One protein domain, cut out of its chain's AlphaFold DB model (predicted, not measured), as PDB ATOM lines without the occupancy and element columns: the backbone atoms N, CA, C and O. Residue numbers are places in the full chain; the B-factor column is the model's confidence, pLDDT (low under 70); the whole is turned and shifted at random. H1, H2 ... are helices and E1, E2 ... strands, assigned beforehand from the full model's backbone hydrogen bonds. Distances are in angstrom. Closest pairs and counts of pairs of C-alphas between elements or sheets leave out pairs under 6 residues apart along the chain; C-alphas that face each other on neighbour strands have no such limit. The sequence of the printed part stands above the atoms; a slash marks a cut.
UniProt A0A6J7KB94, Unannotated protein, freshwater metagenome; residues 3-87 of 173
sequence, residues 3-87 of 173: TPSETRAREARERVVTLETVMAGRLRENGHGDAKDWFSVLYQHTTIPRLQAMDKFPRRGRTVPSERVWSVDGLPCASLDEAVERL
ATOM      1  N   THR A   3     -32.576  15.329 -22.976       64.44
ATOM      2  CA  THR A   3     -32.338  16.442 -23.896       64.44
ATOM      3  C   THR A   3     -30.850  16.826 -23.889       64.44
ATOM      4  O   THR A   3     -30.157  16.603 -22.895       64.44
ATOM      5  N   PRO A   4     -30.325  17.464 -24.951       57.09
ATOM      6  CA  PRO A   4     -28.942  17.954 -24.969       57.09
ATOM      7  C   PRO A   4     -28.598  18.884 -23.790       57.09
ATOM      8  O   PRO A   4     -27.454  18.919 -23.343       57.09
ATOM      9  N   SER A   5     -29.589  19.611 -23.258       47.09
ATOM     10  CA  SER A   5     -29.445  20.464 -22.071       47.09
ATOM     11  C   SER A   5     -29.307  19.641 -20.783       47.09
ATOM     12  O   SER A   5     -28.425  19.916 -19.971       47.09
ATOM     13  N   GLU A   6     -30.100  18.580 -20.628       44.38
ATOM     14  CA  GLU A   6     -30.030  17.674 -19.477       44.38
ATOM     15  C   GLU A   6     -28.775  16.792 -19.499       44.38
ATOM     16  O   GLU A   6     -28.205  16.515 -18.444       44.38
ATOM     17  N   THR A   7     -28.293  16.402 -20.684       50.41
ATOM     18  CA  THR A   7     -27.010  15.700 -20.845       50.41
ATOM     19  C   THR A   7     -25.844  16.602 -20.443       50.41
ATOM     20  O   THR A   7     -25.025  16.192 -19.628       50.41
ATOM     21  N   ARG A   8     -25.820  17.869 -20.890       50.03
ATOM     22  CA  ARG A   8     -24.802  18.850 -20.463       50.03
ATOM     23  C   ARG A   8     -24.867  19.154 -18.965       50.03
ATOM     24  O   ARG A   8     -23.828  19.273 -18.325       50.03
ATOM     25  N   ALA A   9     -26.063  19.254 -18.385       47.47
ATOM     26  CA  ALA A   9     -26.238  19.472 -16.949       47.47
ATOM     27  C   ALA A   9     -25.804  18.256 -16.110       47.47
ATOM     28  O   ALA A   9     -25.276  18.417 -15.011       47.47
ATOM     29  N   ARG A  10     -25.989  17.036 -16.625       39.75
ATOM     30  CA  ARG A  10     -25.513  15.797 -15.997       39.75
ATOM     31  C   ARG A  10     -23.994  15.633 -16.119       39.75
ATOM     32  O   ARG A  10     -23.352  15.343 -15.117       39.75
ATOM     33  N   GLU A  11     -23.417  15.912 -17.284       46.88
ATOM     34  CA  GLU A  11     -21.960  15.934 -17.493       46.88
ATOM     35  C   GLU A  11     -21.275  17.031 -16.666       46.88
ATOM     36  O   GLU A  11     -20.163  16.841 -16.185       46.88
ATOM     37  N   ALA A  12     -21.939  18.169 -16.442       47.78
ATOM     38  CA  ALA A  12     -21.459  19.208 -15.534       47.78
ATOM     39  C   ALA A  12     -21.525  18.771 -14.060       47.78
ATOM     40  O   ALA A  12     -20.619  19.088 -13.295       47.78
ATOM     41  N   ARG A  13     -22.549  18.001 -13.660       42.25
ATOM     42  CA  ARG A  13     -22.670  17.430 -12.304       42.25
ATOM     43  C   ARG A  13     -21.646  16.326 -12.026       42.25
ATOM     44  O   ARG A  13     -21.193  16.218 -10.896       42.25
ATOM     45  N   GLU A  14     -21.231  15.567 -13.042       51.16
ATOM     46  CA  GLU A  14     -20.114  14.608 -12.953       51.16
ATOM     47  C   GLU A  14     -18.724  15.291 -12.950       51.16
ATOM     48  O   GLU A  14     -17.720  14.634 -12.683       51.16
ATOM     49  N   ARG A  15     -18.645  16.607 -13.206       66.00
ATOM     50  CA  ARG A  15     -17.389  17.386 -13.280       66.00
ATOM     51  C   ARG A  15     -17.096  18.266 -12.064       66.00
ATOM     52  O   ARG A  15     -16.045  18.904 -12.044       66.00
ATOM     53  N   VAL A  16     -17.985  18.325 -11.074       84.44
ATOM     54  CA  VAL A  16     -17.735  19.117  -9.862       84.44
ATOM     55  C   VAL A  16     -16.720  18.383  -8.991       84.44
ATOM     56  O   VAL A  16     -16.984  17.292  -8.488       84.44
ATOM     57  N   VAL A  17     -15.550  18.985  -8.804       89.25
ATOM     58  CA  VAL A  17     -14.545  18.498  -7.863       89.25
ATOM     59  C   VAL A  17     -15.016  18.840  -6.455       89.25
ATOM     60  O   VAL A  17     -15.243  20.005  -6.138       89.25
ATOM     61  N   THR A  18     -15.154  17.832  -5.601       93.31
ATOM     62  CA  THR A  18     -15.499  18.014  -4.184       93.31
ATOM     63  C   THR A  18     -14.305  17.691  -3.291       93.31
ATOM     64  O   THR A  18     -13.331  17.078  -3.737       93.31
ATOM     65  N   LEU A  19     -14.392  18.048  -2.005       94.00
ATOM     66  CA  LEU A  19     -13.398  17.621  -1.018       94.00
ATOM     67  C   LEU A  19     -13.291  16.090  -0.959       94.00
ATOM     68  O   LEU A  19     -12.187  15.562  -0.905       94.00
ATOM     69  N   GLU A  20     -14.411  15.367  -1.048       92.44
ATOM     70  CA  GLU A  20     -14.414  13.901  -1.101       92.44
ATOM     71  C   GLU A  20     -13.658  13.379  -2.331       92.44
ATOM     72  O   GLU A  20     -12.818  12.488  -2.206       92.44
ATOM     73  N   THR A  21     -13.869  13.991  -3.503       90.38
ATOM     74  CA  THR A  21     -13.145  13.652  -4.741       90.38
ATOM     75  C   THR A  21     -11.634  13.822  -4.580       90.38
ATOM     76  O   THR A  21     -10.862  12.980  -5.039       90.38
ATOM     77  N   VAL A  22     -11.207  14.905  -3.925       92.62
ATOM     78  CA  VAL A  22      -9.791  15.159  -3.637       92.62
ATOM     79  C   VAL A  22      -9.253  14.139  -2.632       92.62
ATOM     80  O   VAL A  22      -8.208  13.538  -2.856       92.62
ATOM     81  N   MET A  23      -9.974  13.881  -1.545       93.31
ATOM     82  CA  MET A  23      -9.521  12.970  -0.490       93.31
ATOM     83  C   MET A  23      -9.501  11.496  -0.919       93.31
ATOM     84  O   MET A  23      -8.723  10.717  -0.371       93.31
ATOM     85  N   ALA A  24     -10.310  11.107  -1.909       91.44
ATOM     86  CA  ALA A  24     -10.295   9.767  -2.496       91.44
ATOM     87  C   ALA A  24      -9.034   9.486  -3.338       91.44
ATOM     88  O   ALA A  24      -8.684   8.325  -3.579       91.44
ATOM     89  N   GLY A  25      -8.355  10.536  -3.808       90.56
ATOM     90  CA  GLY A  25      -7.108  10.420  -4.551       90.56
ATOM     91  C   GLY A  25      -5.880  10.270  -3.655       90.56
ATOM     92  O   GLY A  25      -5.954   9.993  -2.459       90.56
ATOM     93  N   ARG A  26      -4.695  10.399  -4.259       93.00
ATOM     94  CA  ARG A  26      -3.417  10.347  -3.538       93.00
ATOM     95  C   ARG A  26      -2.495  11.452  -4.017       93.00
ATOM     96  O   ARG A  26      -2.578  11.912  -5.153       93.00
ATOM     97  N   LEU A  27      -1.561  11.825  -3.155       93.00
ATOM     98  CA  LEU A  27      -0.423  12.649  -3.524       93.00
ATOM     99  C   LEU A  27       0.745  11.742  -3.909       93.00
ATOM    100  O   LEU A  27       1.098  10.828  -3.164       93.00
ATOM    101  N   ARG A  28       1.349  12.000  -5.069       90.69
ATOM    102  CA  ARG A  28       2.629  11.405  -5.462       90.69
ATOM    103  C   ARG A  28       3.722  12.453  -5.374       90.69
ATOM    104  O   ARG A  28       3.497  13.607  -5.736       90.69
ATOM    105  N   GLU A  29       4.901  12.043  -4.931       89.88
ATOM    106  CA  GLU A  29       6.076  12.906  -4.979       89.88
ATOM    107  C   GLU A  29       6.366  13.307  -6.433       89.88
ATOM    108  O   GLU A  29       6.231  12.516  -7.376       89.88
ATOM    109  N   ASN A  30       6.693  14.578  -6.619       84.69
ATOM    110  CA  ASN A  30       6.842  15.203  -7.923       84.69
ATOM    111  C   ASN A  30       8.079  16.103  -8.031       84.69
ATOM    112  O   ASN A  30       8.293  16.740  -9.068       84.69
ATOM    113  N   GLY A  31       8.890  16.151  -6.977       86.38
ATOM    114  CA  GLY A  31      10.149  16.873  -6.940       86.38
ATOM    115  C   GLY A  31      10.505  17.341  -5.537       86.38
ATOM    116  O   GLY A  31       9.762  17.142  -4.580       86.38
ATOM    117  N   HIS A  32      11.643  18.018  -5.464       88.75
ATOM    118  CA  HIS A  32      12.149  18.640  -4.252       88.75
ATOM    119  C   HIS A  32      12.557  20.079  -4.547       88.75
ATOM    120  O   HIS A  32      13.053  20.374  -5.638       88.75
ATOM    121  N   GLY A  33      12.338  20.960  -3.580       86.69
ATOM    122  CA  GLY A  33      12.826  22.328  -3.590       86.69
ATOM    123  C   GLY A  33      13.876  22.506  -2.504       86.69
ATOM    124  O   GLY A  33      13.764  21.953  -1.409       86.69
ATOM    125  N   ASP A  34      14.900  23.290  -2.815       87.38
ATOM    126  CA  ASP A  34      15.914  23.679  -1.848       87.38
ATOM    127  C   ASP A  34      15.976  25.206  -1.762       87.38
ATOM    128  O   ASP A  34      16.192  25.891  -2.764       87.38
ATOM    129  N   ALA A  35      15.749  25.734  -0.562       85.44
ATOM    130  CA  ALA A  35      15.894  27.140  -0.238       85.44
ATOM    131  C   ALA A  35      16.783  27.314   1.004       85.44
ATOM    132  O   ALA A  35      16.997  26.402   1.807       85.44
ATOM    133  N   LYS A  36      17.280  28.540   1.201       84.88
ATOM    134  CA  LYS A  36      18.220  28.874   2.286       84.88
ATOM    135  C   LYS A  36      17.746  28.427   3.675       84.88
ATOM    136  O   LYS A  36      18.559  27.960   4.466       84.88
ATOM    137  N   ASP A  37      16.454  28.566   3.964       86.19
ATOM    138  CA  ASP A  37      15.877  28.286   5.287       86.19
ATOM    139  C   ASP A  37      14.970  27.049   5.316       86.19
ATOM    140  O   ASP A  37      14.568  26.602   6.392       86.19
ATOM    141  N   TRP A  38      14.705  26.457   4.149       87.06
ATOM    142  CA  TRP A  38      13.708  25.410   3.974       87.06
ATOM    143  C   TRP A  38      14.191  24.317   3.031       87.06
ATOM    144  O   TRP A  38      14.806  24.590   2.006       87.06
ATOM    145  N   PHE A  39      13.827  23.085   3.348       92.00
ATOM    146  CA  PHE A  39      13.751  21.999   2.380       92.00
ATOM    147  C   PHE A  39      12.278  21.772   2.043       92.00
ATOM    148  O   PHE A  39      11.445  21.832   2.949       92.00
ATOM    149  N   SER A  40      11.934  21.527   0.778       93.00
ATOM    150  CA  SER A  40      10.554  21.218   0.409       93.00
ATOM    151  C   SER A  40      10.406  19.958  -0.428       93.00
ATOM    152  O   SER A  40      11.238  19.642  -1.278       93.00
ATOM    153  N   VAL A  41       9.302  19.249  -0.194       92.81
ATOM    154  CA  VAL A  41       8.857  18.120  -1.011       92.81
ATOM    155  C   VAL A  41       7.627  18.571  -1.785       92.81
ATOM    156  O   VAL A  41       6.667  19.074  -1.202       92.81
ATOM    157  N   LEU A  42       7.671  18.431  -3.107       92.38
ATOM    158  CA  LEU A  42       6.577  18.793  -3.995       92.38
ATOM    159  C   LEU A  42       5.765  17.547  -4.317       92.38
ATOM    160  O   LEU A  42       6.313  16.512  -4.693       92.38
ATOM    161  N   TYR A  43       4.452  17.681  -4.261       93.44
ATOM    162  CA  TYR A  43       3.497  16.630  -4.551       93.44
ATOM    163  C   TYR A  43       2.557  17.047  -5.678       93.44
ATOM    164  O   TYR A  43       2.182  18.211  -5.804       93.44
ATOM    165  N   GLN A  44       2.140  16.073  -6.481       92.12
ATOM    166  CA  GLN A  44       1.050  16.226  -7.441       92.12
ATOM    167  C   GLN A  44      -0.055  15.230  -7.109       92.12
ATOM    168  O   GLN A  44       0.226  14.080  -6.764       92.12
ATOM    169  N   HIS A  45      -1.308  15.658  -7.224       94.00
ATOM    170  CA  HIS A  45      -2.439  14.759  -7.063       94.00
ATOM    171  C   HIS A  45      -2.509  13.764  -8.230       94.00
ATOM    172  O   HIS A  45      -2.357  14.137  -9.394       94.00
ATOM    173  N   THR A  46      -2.719  12.482  -7.933       86.94
ATOM    174  CA  THR A  46      -2.625  11.397  -8.923       86.94
ATOM    175  C   THR A  46      -3.750  11.409  -9.950       86.94
ATOM    176  O   THR A  46      -3.534  10.976 -11.076       86.94
ATOM    177  N   THR A  47      -4.930  11.908  -9.579       87.19
ATOM    178  CA  THR A  47      -6.123  11.940 -10.445       87.19
ATOM    179  C   THR A  47      -6.556  13.350 -10.841       87.19
ATOM    180  O   THR A  47      -7.379  13.500 -11.734       87.19
ATOM    181  N   ILE A  48      -6.000  14.392 -10.209       91.12
ATOM    182  CA  ILE A  48      -6.359  15.797 -10.462       91.12
ATOM    183  C   ILE A  48      -5.059  16.569 -10.717       91.12
ATOM    184  O   ILE A  48      -4.539  17.204  -9.806       91.12
ATOM    185  N   PRO A  49      -4.485  16.519 -11.934       87.56
ATOM    186  CA  PRO A  49      -3.138  17.037 -12.188       87.56
ATOM    187  C   PRO A  49      -2.930  18.517 -11.832       87.56
ATOM    188  O   PRO A  49      -1.798  18.906 -11.535       87.56
ATOM    189  N   ARG A  50      -4.018  19.305 -11.844       92.62
ATOM    190  CA  ARG A  50      -4.058  20.722 -11.450       92.62
ATOM    191  C   ARG A  50      -3.799  20.957  -9.965       92.62
ATOM    192  O   ARG A  50      -3.329  22.032  -9.611       92.62
ATOM    193  N   LEU A  51      -4.094  19.977  -9.110       95.38
ATOM    194  CA  LEU A  51      -3.891  20.073  -7.669       95.38
ATOM    195  C   LEU A  51      -2.479  19.623  -7.291       95.38
ATOM    196  O   LEU A  51      -2.049  18.500  -7.582       95.38
ATOM    197  N   GLN A  52      -1.772  20.497  -6.587       95.00
ATOM    198  CA  GLN A  52      -0.439  20.250  -6.060       95.00
ATOM    199  C   GLN A  52      -0.379  20.611  -4.578       95.00
ATOM    200  O   GLN A  52      -1.180  21.397  -4.068       95.00
ATOM    201  N   ALA A  53       0.590  20.021  -3.888       95.88
ATOM    202  CA  ALA A  53       0.934  20.392  -2.526       95.88
ATOM    203  C   ALA A  53       2.448  20.525  -2.404       95.88
ATOM    204  O   ALA A  53       3.199  19.839  -3.097       95.88
ATOM    205  N   MET A  54       2.906  21.383  -1.508       95.12
ATOM    206  CA  MET A  54       4.310  21.500  -1.155       95.12
ATOM    207  C   MET A  54       4.440  21.491   0.357       95.12
ATOM    208  O   MET A  54       3.941  22.398   1.023       95.12
ATOM    209  N   ASP A  55       5.156  20.501   0.874       94.50
ATOM    210  CA  ASP A  55       5.510  20.450   2.288       94.50
ATOM    211  C   ASP A  55       6.842  21.149   2.477       94.50
ATOM    212  O   ASP A  55       7.840  20.766   1.867       94.50
ATOM    213  N   LYS A  56       6.858  22.187   3.309       93.12
ATOM    214  CA  LYS A  56       8.056  22.914   3.710       93.12
ATOM    215  C   LYS A  56       8.507  22.428   5.079       93.12
ATOM    216  O   LYS A  56       7.736  22.407   6.039       93.12
ATOM    217  N   PHE A  57       9.785  22.098   5.176       90.75
ATOM    218  CA  PHE A  57      10.443  21.672   6.401       90.75
ATOM    219  C   PHE A  57      11.552  22.662   6.751       90.75
ATOM    220  O   PHE A  57      12.409  22.938   5.900       90.75
ATOM    221  N   PRO A  58      11.554  23.228   7.968       89.62
ATOM    222  CA  PRO A  58      12.605  24.143   8.380       89.62
ATOM    223  C   PRO A  58      13.940  23.403   8.421       89.62
ATOM    224  O   PRO A  58      14.035  22.256   8.868       89.62
ATOM    225  N   ARG A  59      15.009  24.067   7.981       86.06
ATOM    226  CA  ARG A  59      16.358  23.520   8.161       86.06
ATOM    227  C   ARG A  59      16.720  23.464   9.649       86.06
ATOM    228  O   ARG A  59      16.255  24.270  10.457       86.06
ATOM    229  N   ARG A  60      17.588  22.516  10.015       81.94
ATOM    230  CA  ARG A  60      18.074  22.339  11.394       81.94
ATOM    231  C   ARG A  60      18.591  23.671  11.955       81.94
ATOM    232  O   ARG A  60      19.423  24.320  11.330       81.94
ATOM    233  N   GLY A  61      18.108  24.055  13.138       79.19
ATOM    234  CA  GLY A  61      18.462  25.325  13.785       79.19
ATOM    235  C   GLY A  61      17.573  26.515  13.401       79.19
ATOM    236  O   GLY A  61      17.842  27.631  13.841       79.19
ATOM    237  N   ARG A  62      16.517  26.305  12.605       78.88
ATOM    238  CA  ARG A  62      15.462  27.297  12.355       78.88
ATOM    239  C   ARG A  62      14.222  26.988  13.197       78.88
ATOM    240  O   ARG A  62      13.914  25.828  13.445       78.88
ATOM    241  N   THR A  63      13.513  28.031  13.620       76.69
ATOM    242  CA  THR A  63      12.326  27.964  14.496       76.69
ATOM    243  C   THR A  63      11.003  28.142  13.751       76.69
ATOM    244  O   THR A  63       9.965  28.353  14.373       76.69
ATOM    245  N   VAL A  64      11.018  28.075  12.421       75.38
ATOM    246  CA  VAL A  64       9.808  28.270  11.617       75.38
ATOM    247  C   VAL A  64       9.050  26.939  11.510       75.38
ATOM    248  O   VAL A  64       9.698  25.917  11.299       75.38
ATOM    249  N   PRO A  65       7.718  26.894  11.695       78.75
ATOM    250  CA  PRO A  65       6.972  25.637  11.675       78.75
ATOM    251  C   PRO A  65       6.936  25.006  10.281       78.75
ATOM    252  O   PRO A  65       6.941  25.707   9.272       78.75
ATOM    253  N   SER A  66       6.845  23.677  10.220       86.19
ATOM    254  CA  SER A  66       6.508  22.988   8.972       86.19
ATOM    255  C   SER A  66       5.144  23.440   8.452       86.19
ATOM    256  O   SER A  66       4.209  23.633   9.226       86.19
ATOM    257  N   GLU A  67       5.028  23.580   7.136       91.25
ATOM    258  CA  GLU A  67       3.835  24.112   6.474       91.25
ATOM    259  C   GLU A  67       3.534  23.289   5.221       91.25
ATOM    260  O   GLU A  67       4.445  22.995   4.447       91.25
ATOM    261  N   ARG A  68       2.256  22.966   4.987       94.25
ATOM    262  CA  ARG A  68       1.781  22.495   3.683       94.25
ATOM    263  C   ARG A  68       1.128  23.647   2.936       94.25
ATOM    264  O   ARG A  68       0.149  24.212   3.413       94.25
ATOM    265  N   VAL A  69       1.626  23.929   1.739       95.00
ATOM    266  CA  VAL A  69       1.022  24.884   0.806       95.00
ATOM    267  C   VAL A  69       0.301  24.113  -0.288       95.00
ATOM    268  O   VAL A  69       0.926  23.321  -0.993       95.00
ATOM    269  N   TRP A  70      -0.997  24.352  -0.449       96.81
ATOM    270  CA  TRP A  70      -1.766  23.844  -1.585       96.81
ATOM    271  C   TRP A  70      -1.644  24.802  -2.763       96.81
ATOM    272  O   TRP A  70      -1.528  26.013  -2.574       96.81
ATOM    273  N   SER A  71      -1.672  24.286  -3.986       96.12
ATOM    274  CA  SER A  71      -1.734  25.125  -5.177       96.12
ATOM    275  C   SER A  71      -2.573  24.503  -6.282       96.12
ATOM    276  O   SER A  71      -2.658  23.281  -6.423       96.12
ATOM    277  N   VAL A  72      -3.194  25.382  -7.065       95.50
ATOM    278  CA  VAL A  72      -3.980  25.050  -8.255       95.50
ATOM    279  C   VAL A  72      -3.463  25.911  -9.397       95.50
ATOM    280  O   VAL A  72      -3.294  27.118  -9.223       95.50
ATOM    281  N   ASP A  73      -3.157  25.298 -10.542       93.06
ATOM    282  CA  ASP A  73      -2.636  25.991 -11.734       93.06
ATOM    283  C   ASP A  73      -1.350  26.799 -11.484       93.06
ATOM    284  O   ASP A  73      -1.082  27.794 -12.154       93.06
ATOM    285  N   GLY A  74      -0.554  26.379 -10.497       90.06
ATOM    286  CA  GLY A  74       0.681  27.058 -10.099       90.06
ATOM    287  C   GLY A  74       0.493  28.212  -9.113       90.06
ATOM    288  O   GLY A  74       1.484  28.789  -8.671       90.06
ATOM    289  N   LEU A  75      -0.744  28.519  -8.712       92.50
ATOM    290  CA  LEU A  75      -1.049  29.578  -7.752       92.50
ATOM    291  C   LEU A  75      -1.324  29.001  -6.357       92.50
ATOM    292  O   LEU A  75      -2.110  28.055  -6.238       92.50
ATOM    293  N   PRO A  76      -0.725  29.561  -5.287       95.12
ATOM    294  CA  PRO A  76      -0.960  29.088  -3.928       95.12
ATOM    295  C   PRO A  76      -2.416  29.319  -3.503       95.12
ATOM    296  O   PRO A  76      -3.063  30.279  -3.934       95.12
ATOM    297  N   CYS A  77      -2.906  28.423  -2.653       96.19
ATOM    298  CA  CYS A  77      -4.197  28.464  -1.975       96.19
ATOM    299  C   CYS A  77      -3.936  28.467  -0.462       96.19
ATOM    300  O   CYS A  77      -3.039  27.770   0.017       96.19
ATOM    301  N   ALA A  78      -4.710  29.246   0.286       94.12
ATOM    302  CA  ALA A  78      -4.631  29.353   1.737       94.12
ATOM    303  C   ALA A  78      -5.113  28.077   2.446       94.12
ATOM    304  O   ALA A  78      -4.677  27.787   3.559       94.12
ATOM    305  N   SER A  79      -5.997  27.303   1.813       95.69
ATOM    306  CA  SER A  79      -6.530  26.050   2.353       95.69
ATOM    307  C   SER A  79      -6.814  25.020   1.257       95.69
ATOM    308  O   SER A  79      -6.764  25.319   0.061       95.69
ATOM    309  N   LEU A  80      -7.115  23.785   1.675       95.62
ATOM    310  CA  LEU A  80      -7.586  22.744   0.761       95.62
ATOM    311  C   LEU A  80      -8.983  23.065   0.208       95.62
ATOM    312  O   LEU A  80      -9.244  22.781  -0.956       95.62
ATOM    313  N   ASP A  81      -9.848  23.699   1.001       96.50
ATOM    314  CA  ASP A  81     -11.190  24.094   0.559       96.50
ATOM    315  C   ASP A  81     -11.123  25.153  -0.550       96.50
ATOM    316  O   ASP A  81     -11.772  25.003  -1.582       96.50
ATOM    317  N   GLU A  82     -10.244  26.153  -0.417       96.56
ATOM    318  CA  GLU A  82     -10.009  27.128  -1.490       96.56
ATOM    319  C   GLU A  82      -9.461  26.442  -2.754       96.56
ATOM    320  O   GLU A  82      -9.834  26.782  -3.878       96.56
ATOM    321  N   ALA A  83      -8.592  25.439  -2.592       96.88
ATOM    322  CA  ALA A  83      -8.110  24.663  -3.727       96.88
ATOM    323  C   ALA A  83      -9.260  23.914  -4.426       96.88
ATOM    324  O   ALA A  83      -9.323  23.917  -5.655       96.88
ATOM    325  N   VAL A  84     -10.200  23.325  -3.676       96.56
ATOM    326  CA  VAL A  84     -11.407  22.683  -4.231       96.56
ATOM    327  C   VAL A  84     -12.260  23.693  -5.005       96.56
ATOM    328  O   VAL A  84     -12.661  23.409  -6.134       96.56
ATOM    329  N   GLU A  85     -12.490  24.887  -4.460       94.94
ATOM    330  CA  GLU A  85     -13.220  25.952  -5.160       94.94
ATOM    331  C   GLU A  85     -12.539  26.327  -6.483       94.94
ATOM    332  O   GLU A  85     -13.183  26.343  -7.535       94.94
ATOM    333  N   ARG A  86     -11.217  26.538  -6.474       94.31
ATOM    334  CA  ARG A  86     -10.455  26.883  -7.687       94.31
ATOM    335  C   ARG A  86     -10.417  25.763  -8.722       94.31
ATOM    336  O   ARG A  86     -10.410  26.050  -9.917       94.31
ATOM    337  N   LEU A  87     -10.411  24.496  -8.306       93.44
ATOM    338  CA  LEU A  87     -10.441  23.355  -9.231       93.44
ATOM    339  C   LEU A  87     -11.727  23.311 -10.065       93.44
ATOM    340  O   LEU A  87     -11.695  22.834 -11.200       93.44
TER     341      LEU A  87
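This is residues 3 to 87 of the 173 residues of the protein "Unannotated protein" of freshwater metagenome (UniProt A0A6J7KB94). One strongly twisted sheet of five strands, E1 to E5, has the short helix H3 over its E4 end, with the small helix H2 beside H3. From there an arm, residues 3 to 15 with H1, sticks out free and makes much of the length. The printed part has 85 residues with three named helices and five named strands, in the order H1 H2 E1 E2 E3 E4 E5 H3, and its class is mixed. The sheet's order is E1 E2 E3 E4 E5, antiparallel throughout, a meander in which each strand is the antiparallel neighbour of the one before. The whole is loose, with a radius of gyration of the C-alphas of 16.5 A and spans of 64 by 20 by 20 A.

In the sheet, E1 is residues 27 to 34, 19.8 A; E2 38 to 45, 22.3 A; E3 51 to 58, 23.4 A; E4 67 to 72, 16.7 A; E5 75 to 77. E1 bends by 58 degrees at residue 30. H3 is residues 80 to 87, ending at C-alpha 87 (-10.441, 23.355, -9.231). H2 is residues 19 to 23. H1 is residues 4 to 13, 14.1 A, from C-alpha 4 (-28.942, 17.954, -24.969).

The hairpin E1 and E2 has N 30 and O 42 at 2.8 A, within hydrogen-bond range; E2 and E3, N 43 and O 53, 2.8 A; E3 and E4, N 54 and O 69, 2.8 A; E4 and E5, N 77 and O 70, 2.8 A. H3 is on the sheet at a height of 8.3 A, over E4 and along the strands; the closest C-alphas of H3 and E4 are those of Ala 83 and Val 72, 6.1 A. H2 touches H3, closest at the C-alphas of Leu 19 and Val 84, 6.3 A. H1 is apart from H2. In H1, H2 and H3 every O i to N i+4 pair is within hydrogen-bond range.

The C-alphas of Thr 3 and Gly 61, the two farthest apart, are 63.9 A apart. Without residues 3 to 15 the body spans 43 by 20 by 19 A. The printed part has no cut and no long link. Residues 3 to 15 have pLDDT under 70.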